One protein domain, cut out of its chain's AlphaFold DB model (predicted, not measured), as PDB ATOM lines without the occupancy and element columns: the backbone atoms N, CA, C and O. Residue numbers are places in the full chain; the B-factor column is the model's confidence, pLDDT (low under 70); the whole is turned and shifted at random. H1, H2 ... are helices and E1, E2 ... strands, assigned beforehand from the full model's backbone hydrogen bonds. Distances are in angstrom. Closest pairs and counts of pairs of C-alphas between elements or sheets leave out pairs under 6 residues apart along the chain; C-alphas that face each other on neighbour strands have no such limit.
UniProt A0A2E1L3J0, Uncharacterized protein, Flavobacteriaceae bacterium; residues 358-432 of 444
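This is residues 358 to 432 of the 444 residues of an uncharacterized protein of Flavobacteriaceae bacterium (UniProt A0A2E1L3J0). A small three-stranded sheet is covered on one face by the short helix H2 and the longer H3, and the long helix H1 lies beyond them, packed on H3 and running the opposite way. The 75 printed residues hold H1, H2, E1, E2, E3 and H3 in that order, a mixed class. The antiparallel sheet, in order E1, E2, E3, is a meander, each strand the antiparallel neighbour of the one before. The whole is compact, with a radius of gyration of the C-alphas of 11.4 A and spans of 37 by 27 by 19 A.

H1, residues 358 to 375, touches H3, residues 420 to 430, with residues 365 to 373 alone. Their closest C-alphas, of Val 373 and Pro 420, are 6.0 A apart; the tilt is shallow, 32 degrees, opposite ways. H1 is not on the sheet. H2, residues 379 to 383, is close to H1 but not clearly touching: the closest C-alphas, of Val 372 and Ser 381, are 5.7 A apart. H2 is over E1, residues 395 to 397, but only just, with 3 of its 5 C-alphas. E1 and E2, residues 403 to 406, form a hairpin at 155 degrees; N 404 and O 396 are 2.9 A apart. E2 and E3, residues 412 to 415, form another, at 147 degrees; N 415 and O 403 are 2.7 A apart. H3 and the sheet make two layers, helix on one face, the same face as H2; H3 runs along E3, at 14 degrees on the local plane, which is fitted to just 6 C-alphas. In H1, H2 and H3 every O i to N i+4 pair is within hydrogen-bond range.

H1 begins at C-alpha 358 (307.460, 294.206, 293.838) and is 25.7 A long. E2 is 10.1 A, E3 9.9 A. H3, 15.0 A, ends at C-alpha 430 (292.310, 291.836, 291.272).

The C-alphas farthest apart, of Tyr 358 and Asp 399, are 37.3 A apart. The printed part has no cut. The link from H2 to E1, 11 residues, is long. Residues 388 to 393 have pLDDT under 70.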
ATOM      1  N   TYR A 358     308.918 294.074 293.737       72.50
ATOM      2  CA  TYR A 358     307.460 294.206 293.838       72.50
ATOM      3  C   TYR A 358     306.878 295.302 292.926       72.50
ATOM      4  O   TYR A 358     305.733 295.198 292.494       72.50
ATOM      5  N   LEU A 359     307.644 296.355 292.605       74.00
ATOM      6  CA  LEU A 359     307.226 297.371 291.629       74.00
ATOM      7  C   LEU A 359     307.396 296.870 290.192       74.00
ATOM      8  O   LEU A 359     306.589 297.223 289.336       74.00
ATOM      9  N   GLN A 360     308.405 296.034 289.925       75.31
ATOM     10  CA  GLN A 360     308.569 295.387 288.618       75.31
ATOM     11  C   GLN A 360     307.432 294.394 288.347       75.31
ATOM     12  O   GLN A 360     306.842 294.411 287.267       75.31
ATOM     13  N   GLU A 361     307.076 293.587 289.350       78.88
ATOM     14  CA  GLU A 361     305.932 292.677 289.296       78.88
ATOM     15  C   GLU A 361     304.626 293.449 289.049       78.88
ATOM     16  O   GLU A 361     303.883 293.134 288.119       78.88
ATOM     17  N   SER A 362     304.396 294.533 289.796       81.31
ATOM     18  CA  SER A 362     303.229 295.404 289.613       81.31
ATOM     19  C   SER A 362     303.162 296.037 288.215       81.31
ATOM     20  O   SER A 362     302.082 296.164 287.643       81.31
ATOM     21  N   GLN A 363     304.304 296.426 287.633       82.94
ATOM     22  CA  GLN A 363     304.377 296.954 286.265       82.94
ATOM     23  C   GLN A 363     304.075 295.895 285.199       82.94
ATOM     24  O   GLN A 363     303.481 296.234 284.175       82.94
ATOM     25  N   SER A 364     304.484 294.639 285.407       83.88
ATOM     26  CA  SER A 364     304.153 293.532 284.499       83.88
ATOM     27  C   SER A 364     302.651 293.268 284.497       83.88
ATOM     28  O   SER A 364     302.022 293.301 283.441       83.88
ATOM     29  N   LYS A 365     302.059 293.140 285.691       85.81
ATOM     30  CA  LYS A 365     300.619 292.912 285.859       85.81
ATOM     31  C   LYS A 365     299.779 294.045 285.265       85.81
ATOM     32  O   LYS A 365     298.799 293.787 284.574       85.81
ATOM     33  N   ALA A 366     300.203 295.301 285.435       85.94
ATOM     34  CA  ALA A 366     299.539 296.443 284.800       85.94
ATOM     35  C   ALA A 366     299.537 296.350 283.261       85.94
ATOM     36  O   ALA A 366     298.525 296.646 282.628       85.94
ATOM     37  N   LYS A 367     300.648 295.910 282.650       88.31
ATOM     38  CA  LYS A 367     300.740 295.726 281.191       88.31
ATOM     39  C   LYS A 367     299.855 294.592 280.685       88.31
ATOM     40  O   LYS A 367     299.267 294.746 279.620       88.31
ATOM     41  N   GLU A 368     299.771 293.484 281.419       87.38
ATOM     42  CA  GLU A 368     298.872 292.366 281.098       87.38
ATOM     43  C   GLU A 368     297.414 292.840 281.084       87.38
ATOM     44  O   GLU A 368     296.717 292.662 280.086       87.38
ATOM     45  N   VAL A 369     296.989 293.551 282.132       87.62
ATOM     46  CA  VAL A 369     295.640 294.131 282.211       87.62
ATOM     47  C   VAL A 369     295.387 295.130 281.074       87.62
ATOM     48  O   VAL A 369     294.342 295.078 280.428       87.62
ATOM     49  N   ASP A 370     296.340 296.018 280.773       89.38
ATOM     50  CA  ASP A 370     296.192 296.992 279.683       89.38
ATOM     51  C   ASP A 370     296.102 296.349 278.300       89.38
ATOM     52  O   ASP A 370     295.396 296.870 277.431       89.38
ATOM     53  N   ALA A 371     296.831 295.254 278.080       88.94
ATOM     54  CA  ALA A 371     296.775 294.496 276.839       88.94
ATOM     55  C   ALA A 371     295.401 293.837 276.663       88.94
ATOM     56  O   ALA A 371     294.832 293.932 275.579       88.94
ATOM     57  N   VAL A 372     294.842 293.260 277.730       89.38
ATOM     58  CA  VAL A 372     293.504 292.644 277.723       89.38
ATOM     59  C   VAL A 372     292.416 293.676 277.437       89.38
ATOM     60  O   VAL A 372     291.611 293.495 276.527       89.38
ATOM     61  N   VAL A 373     292.436 294.816 278.129       88.94
ATOM     62  CA  VAL A 373     291.435 295.875 277.922       88.94
ATOM     63  C   VAL A 373     291.497 296.446 276.496       88.94
ATOM     64  O   VAL A 373     290.459 296.739 275.911       88.94
ATOM     65  N   LYS A 374     292.695 296.593 275.909       89.12
ATOM     66  CA  LYS A 374     292.859 297.099 274.530       89.12
ATOM     67  C   LYS A 374     292.554 296.058 273.452       89.12
ATOM     68  O   LYS A 374     292.092 296.438 272.382       89.12
ATOM     69  N   GLY A 375     292.874 294.790 273.704       87.31
ATOM     70  CA  GLY A 375     292.692 293.682 272.761       87.31
ATOM     71  C   GLY A 375     291.264 293.143 272.699       87.31
ATOM     72  O   GLY A 375     290.944 292.396 271.780       87.31
ATOM     73  N   GLY A 376     290.414 293.551 273.644       88.94
ATOM     74  CA  GLY A 376     289.068 293.026 273.826       88.94
ATOM     75  C   GLY A 376     289.031 292.040 274.988       88.94
ATOM     76  O   GLY A 376     289.867 291.145 275.092       88.94
ATOM     77  N   ILE A 377     288.052 292.225 275.873       90.00
ATOM     78  CA  ILE A 377     287.887 291.402 277.069       90.00
ATOM     79  C   ILE A 377     287.094 290.149 276.688       90.00
ATOM     80  O   ILE A 377     285.890 290.216 276.459       90.00
ATOM     81  N   THR A 378     287.790 289.017 276.621       90.75
ATOM     82  CA  THR A 378     287.230 287.660 276.495       90.75
ATOM     83  C   THR A 378     287.642 286.786 277.676       90.75
ATOM     84  O   THR A 378     288.618 287.090 278.373       90.75
ATOM     85  N   LYS A 379     286.967 285.649 277.858       86.31
ATOM     86  CA  LYS A 379     287.330 284.642 278.862       86.31
ATOM     87  C   LYS A 379     288.796 284.202 278.750       86.31
ATOM     88  O   LYS A 379     289.499 284.127 279.758       86.31
ATOM     89  N   GLU A 380     289.287 283.982 277.532       85.38
ATOM     90  CA  GLU A 380     290.677 283.603 277.260       85.38
ATOM     91  C   GLU A 380     291.640 284.723 277.658       85.38
ATOM     92  O   GLU A 380     292.631 284.469 278.346       85.38
ATOM     93  N   SER A 381     291.332 285.970 277.286       86.62
ATOM     94  CA  SER A 381     292.168 287.129 277.617       86.62
ATOM     95  C   SER A 381     292.269 287.352 279.134       86.62
ATOM     96  O   SER A 381     293.354 287.611 279.650       86.62
ATOM     97  N   LEU A 382     291.165 287.153 279.865       85.31
ATOM     98  CA  LEU A 382     291.094 287.275 281.321       85.31
ATOM     99  C   LEU A 382     291.875 286.156 282.022       85.31
ATOM    100  O   LEU A 382     292.565 286.412 283.008       85.31
ATOM    101  N   SER A 383     291.834 284.932 281.483       83.12
ATOM    102  CA  SER A 383     292.589 283.786 282.014       83.12
ATOM    103  C   SER A 383     294.114 283.955 281.913       83.12
ATOM    104  O   SER A 383     294.866 283.340 282.680       83.12
ATOM    105  N   GLY A 384     294.563 284.808 280.984       80.56
ATOM    106  CA  GLY A 384     295.965 285.144 280.745       80.56
ATOM    107  C   GLY A 384     296.559 286.170 281.715       80.56
ATOM    108  O   GLY A 384     297.774 286.350 281.708       80.56
ATOM    109  N   ILE A 385     295.746 286.829 282.550       82.94
ATOM    110  CA  ILE A 385     296.229 287.814 283.527       82.94
ATOM    111  C   ILE A 385     296.778 287.098 284.764       82.94
ATOM    112  O   ILE A 385     296.129 286.233 285.359       82.94
ATOM    113  N   THR A 386     297.966 287.503 285.207       81.00
ATOM    114  CA  THR A 386     298.549 287.025 286.462       81.00
ATOM    115  C   THR A 386     297.849 287.674 287.659       81.00
ATOM    116  O   THR A 386     298.211 288.769 288.093       81.00
ATOM    117  N   MET A 387     296.850 286.986 288.212       75.00
ATOM    118  CA  MET A 387     296.137 287.411 289.426       75.00
ATOM    119  C   MET A 387     296.940 287.141 290.708       75.00
ATOM    120  O   MET A 387     297.963 286.447 290.691       75.00
ATOM    121  N   SER A 388     296.481 287.699 291.834       65.81
ATOM    122  CA  SER A 388     297.030 287.384 293.160       65.81
ATOM    123  C   SER A 388     297.071 285.872 293.411       65.81
ATOM    124  O   SER A 388     296.172 285.142 292.993       65.81
ATOM    125  N   ARG A 389     298.100 285.389 294.128       60.25
ATOM    126  CA  ARG A 389     298.274 283.958 294.461       60.25
ATOM    127  C   ARG A 389     297.094 283.370 295.239       60.25
ATOM    128  O   ARG A 389     296.967 282.153 295.294       60.25
ATOM    129  N   SER A 390     296.281 284.222 295.851       55.84
ATOM    130  CA  SER A 390     295.112 283.840 296.633       55.84
ATOM    131  C   SER A 390     293.788 283.932 295.866       55.84
ATOM    132  O   SER A 390     292.791 283.465 296.396       55.84
ATOM    133  N   ALA A 391     293.752 284.485 294.646       58.44
ATOM    134  CA  ALA A 391     292.526 284.571 293.844       58.44
ATOM    135  C   ALA A 391     292.197 283.231 293.156       58.44
ATOM    136  O   ALA A 391     293.060 282.620 292.518       58.44
ATOM    137  N   ASN A 392     290.939 282.790 293.250       55.09
ATOM    138  CA  ASN A 392     290.453 281.608 292.536       55.09
ATOM    139  C   ASN A 392     290.239 281.940 291.049       55.09
ATOM    140  O   ASN A 392     289.539 282.888 290.710       55.09
ATOM    141  N   ARG A 393     290.824 281.145 290.140       64.75
ATOM    142  CA  ARG A 393     290.762 281.344 288.671       64.75
ATOM    143  C   ARG A 393     289.436 280.909 288.033       64.75
ATOM    144  O   ARG A 393     289.423 280.475 286.881       64.75
ATOM    145  N   GLU A 394     288.335 280.967 288.764       77.06
ATOM    146  CA  GLU A 394     287.043 280.680 288.158       77.06
ATOM    147  C   GLU A 394     286.565 281.936 287.427       77.06
ATOM    148  O   GLU A 394     286.471 283.012 288.012       77.06
ATOM    149  N   ILE A 395     286.364 281.811 286.114       84.69
ATOM    150  CA  ILE A 395     285.813 282.868 285.267       84.69
ATOM    151  C   ILE A 395     284.522 282.315 284.686       84.69
ATOM    152  O   ILE A 395     284.547 281.381 283.871       84.69
ATOM    153  N   LEU A 396     283.411 282.896 285.115       90.00
ATOM    154  CA  LEU A 396     282.086 282.595 284.594       90.00
ATOM    155  C   LEU A 396     281.708 283.659 283.572       90.00
ATOM    156  O   LEU A 396     281.881 284.850 283.807       90.00
ATOM    157  N   GLU A 397     281.255 283.202 282.414       91.50
ATOM    158  CA  GLU A 397     280.676 284.057 281.386       91.50
ATOM    159  C   GLU A 397     279.165 284.026 281.579       91.50
ATOM    160  O   GLU A 397     278.577 282.945 281.645       91.50
ATOM    161  N   ASN A 398     278.570 285.204 281.732       91.75
ATOM    162  CA  ASN A 398     277.149 285.365 281.990       91.75
ATOM    163  C   ASN A 398     276.385 285.562 280.675       91.75
ATOM    164  O   ASN A 398     276.926 286.076 279.694       91.75
ATOM    165  N   ASP A 399     275.094 285.230 280.676       90.38
ATOM    166  CA  ASP A 399     274.227 285.343 279.492       90.38
ATOM    167  C   ASP A 399     274.087 286.786 278.959       90.38
ATOM    168  O   ASP A 399     273.700 287.002 277.811       90.38
ATOM    169  N   ASP A 400     274.408 287.794 279.776       88.75
ATOM    170  CA  ASP A 400     274.387 289.216 279.409       88.75
ATOM    171  C   ASP A 400     275.699 289.720 278.763       88.75
ATOM    172  O   ASP A 400     275.798 290.891 278.365       88.75
ATOM    173  N   GLY A 401     276.685 288.829 278.612       86.12
ATOM    174  CA  GLY A 401     278.004 289.110 278.047       86.12
ATOM    175  C   GLY A 401     278.997 289.732 279.035       86.12
ATOM    176  O   GLY A 401     280.025 290.255 278.597       86.12
ATOM    177  N   THR A 402     278.699 289.723 280.338       93.00
ATOM    178  CA  THR A 402     279.651 290.074 281.405       93.00
ATOM    179  C   THR A 402     280.435 288.851 281.891       93.00
ATOM    180  O   THR A 402     280.067 287.706 281.621       93.00
ATOM    181  N   PHE A 403     281.532 289.088 282.616       91.25
ATOM    182  CA  PHE A 403     282.342 288.032 283.227       91.25
ATOM    183  C   PHE A 403     282.397 288.187 284.743       91.25
ATOM    184  O   PHE A 403     282.832 289.228 285.225       91.25
ATOM    185  N   THR A 404     282.056 287.145 285.492       90.12
ATOM    186  CA  THR A 404     282.240 287.119 286.948       90.12
ATOM    187  C   THR A 404     283.585 286.484 287.287       90.12
ATOM    188  O   THR A 404     283.902 285.384 286.827       90.12
ATOM    189  N   ILE A 405     284.381 287.186 288.096       87.00
ATOM    190  CA  ILE A 405     285.658 286.710 288.641       87.00
ATOM    191  C   ILE A 405     285.600 286.780 290.164       87.00
ATOM    192  O   ILE A 405     285.143 287.775 290.725       87.00
ATOM    193  N   TRP A 406     286.107 285.752 290.838       83.62
ATOM    194  CA  TRP A 406     286.195 285.719 292.294       83.62
ATOM    195  C   TRP A 406     287.563 286.205 292.761       83.62
ATOM    196  O   TRP A 406     288.606 285.753 292.280       83.62
ATOM    197  N   ASP A 407     287.562 287.136 293.712       74.81
ATOM    198  CA  ASP A 407     288.795 287.581 294.349       74.81
ATOM    199  C   ASP A 407     289.334 286.552 295.360       74.81
ATOM    200  O   ASP A 407     288.827 285.435 295.513       74.81
ATOM    201  N   ALA A 408     290.406 286.926 296.056       70.81
ATOM    202  CA  ALA A 408     291.069 286.072 297.034       70.81
ATOM    203  C   ALA A 408     290.229 285.736 298.274       70.81
ATOM    204  O   ALA A 408     290.566 284.827 299.032       70.81
ATOM    205  N   GLN A 409     289.150 286.478 298.492       77.56
ATOM    206  CA  GLN A 409     288.219 286.335 299.595       77.56
ATOM    207  C   GLN A 409     286.947 285.595 299.154       77.56
ATOM    208  O   GLN A 409     286.052 285.384 299.970       77.56
ATOM    209  N   GLY A 410     286.870 285.179 297.883       78.00
ATOM    210  CA  GLY A 410     285.693 284.535 297.307       78.00
ATOM    211  C   GLY A 410     284.555 285.514 297.017       78.00
ATOM    212  O   GLY A 410     283.409 285.083 296.894       78.00
ATOM    213  N   ILE A 411     284.839 286.815 296.915       82.38
ATOM    214  CA  ILE A 411     283.836 287.823 296.568       82.38
ATOM    215  C   ILE A 411     283.726 287.886 295.035       82.38
ATOM    216  O   ILE A 411     284.731 288.157 294.368       82.38
ATOM    217  N   PRO A 412     282.534 287.645 294.453       87.50
ATOM    218  CA  PRO A 412     282.332 287.780 293.017       87.50
ATOM    219  C   PRO A 412     282.408 289.254 292.607       87.50
ATOM    220  O   PRO A 412     281.835 290.129 293.259       87.50
ATOM    221  N   THR A 413     283.114 289.534 291.516       88.88
ATOM    222  CA  THR A 413     283.143 290.845 290.866       88.88
ATOM    223  C   THR A 413     282.856 290.681 289.380       88.88
ATOM    224  O   THR A 413     283.559 289.934 288.696       88.88
ATOM    225  N   ASP A 414     281.870 291.421 288.883       91.69
ATOM    226  CA  ASP A 414     281.504 291.407 287.471       91.69
ATOM    227  C   ASP A 414     282.343 292.399 286.664       91.69
ATOM    228  O   ASP A 414     282.613 293.529 287.081       91.69
ATOM    229  N   ILE A 415     282.753 291.962 285.481       90.25
ATOM    230  CA  ILE A 415     283.511 292.731 284.505       90.25
ATOM    231  C   ILE A 415     282.642 292.879 283.268       90.25
ATOM    232  O   ILE A 415     282.319 291.895 282.605       90.25
ATOM    233  N   ASP A 416     282.307 294.123 282.942       93.69
ATOM    234  CA  ASP A 416     281.565 294.471 281.735       93.69
ATOM    235  C   ASP A 416     282.539 294.875 280.612       93.69
ATOM    236  O   ASP A 416     283.154 295.950 280.688       93.69
ATOM    237  N   PRO A 417     282.678 294.069 279.537       90.44
ATOM    238  CA  PRO A 417     283.509 294.407 278.381       90.44
ATOM    239  C   PRO A 417     283.127 295.729 277.709       90.44
ATOM    240  O   PRO A 417     283.961 296.355 277.054       90.44
ATOM    241  N   LYS A 418     281.877 296.185 277.878       92.75
ATOM    242  CA  LYS A 418     281.366 297.442 277.314       92.75
ATOM    243  C   LYS A 418     281.820 298.665 278.118       92.75
ATOM    244  O   LYS A 418     281.659 299.791 277.644       92.75
ATOM    245  N   LYS A 419     282.425 298.472 279.298       93.19
ATOM    246  CA  LYS A 419     282.948 299.532 280.175       93.19
ATOM    247  C   LYS A 419     284.451 299.354 280.442       93.19
ATOM    248  O   LYS A 419     284.862 299.052 281.564       93.19
ATOM    249  N   PRO A 420     285.312 299.600 279.440       87.62
ATOM    250  CA  PRO A 420     286.733 299.245 279.490       87.62
ATOM    251  C   PRO A 420     287.529 299.925 280.615       87.62
ATOM    252  O   PRO A 420     288.447 299.323 281.162       87.62
ATOM    253  N   GLU A 421     287.188 301.156 281.008       88.50
ATOM    254  CA  GLU A 421     287.881 301.841 282.114       88.50
ATOM    255  C   GLU A 421     287.445 301.336 283.499       88.50
ATOM    256  O   GLU A 421     288.255 301.302 284.425       88.50
ATOM    257  N   GLU A 422     286.187 300.909 283.647       90.31
ATOM    258  CA  GLU A 422     285.697 300.263 284.872       90.31
ATOM    259  C   GLU A 422     286.326 298.871 285.011       90.31
ATOM    260  O   GLU A 422     286.928 298.560 286.041       90.31
ATOM    261  N   ALA A 423     286.320 298.099 283.920       88.94
ATOM    262  CA  ALA A 423     287.005 296.818 283.821       88.94
ATOM    263  C   ALA A 423     288.507 296.933 284.130       88.94
ATOM    264  O   ALA A 423     289.026 296.155 284.927       88.94
ATOM    265  N   ARG A 424     289.211 297.939 283.583       90.25
ATOM    266  CA  ARG A 424     290.632 298.194 283.889       90.25
ATOM    267  C   ARG A 424     290.864 298.388 285.388       90.25
ATOM    268  O   ARG A 424     291.797 297.805 285.935       90.25
ATOM    269  N   ARG A 425     290.039 299.198 286.061       88.50
ATOM    270  CA  ARG A 425     290.173 299.457 287.508       88.50
ATOM    271  C   ARG A 425     289.969 298.189 288.330       88.50
ATOM    272  O   ARG A 425     290.762 297.916 289.229       88.50
ATOM    273  N   ILE A 426     288.938 297.412 287.998       88.38
ATOM    274  CA  ILE A 426     288.643 296.134 288.651       88.38
ATOM    275  C   ILE A 426     289.807 295.157 288.458       88.38
ATOM    276  O   ILE A 426     290.303 294.588 289.430       88.38
ATOM    277  N   LEU A 427     290.303 295.016 287.229       87.75
ATOM    278  CA  LEU A 427     291.405 294.115 286.898       87.75
ATOM    279  C   LEU A 427     292.729 294.522 287.558       87.75
ATOM    280  O   LEU A 427     293.447 293.656 288.051       87.75
ATOM    281  N   TYR A 428     293.043 295.817 287.647       88.38
ATOM    282  CA  TYR A 428     294.201 296.288 288.417       88.38
ATOM    283  C   TYR A 428     294.093 295.931 289.904       88.38
ATOM    284  O   TYR A 428     295.094 295.535 290.501       88.38
ATOM    285  N   ARG A 429     292.895 296.032 290.496       86.31
ATOM    286  CA  ARG A 429     292.653 295.631 291.888       86.31
ATOM    287  C   ARG A 429     292.842 294.124 292.073       86.31
ATOM    288  O   ARG A 429     293.572 293.720 292.972       86.31
ATOM    289  N   LEU A 430     292.231 293.306 291.211       83.56
ATOM    290  CA  LEU A 430     292.310 291.836 291.272       83.56
ATOM    291  C   LEU A 430     293.737 291.306 291.050       83.56
ATOM    292  O   LEU A 430     294.151 290.326 291.673       83.56
ATOM    293  N   ALA A 431     294.518 291.980 290.206       83.25
ATOM    294  CA  ALA A 431     295.922 291.660 289.977       83.25
ATOM    295  C   ALA A 431     296.871 292.248 291.046       83.25
ATOM    296  O   ALA A 431     298.086 292.089 290.934       83.25
ATOM    297  N   GLU A 432     296.353 292.924 292.081       81.44
ATOM    298  CA  GLU A 432     297.150 293.621 293.103       81.44
ATOM    299  C   GLU A 432     298.207 294.558 292.494       81.44
ATOM    300  O   GLU A 432     299.350 294.643 292.959       81.44
TER     301      GLU A 432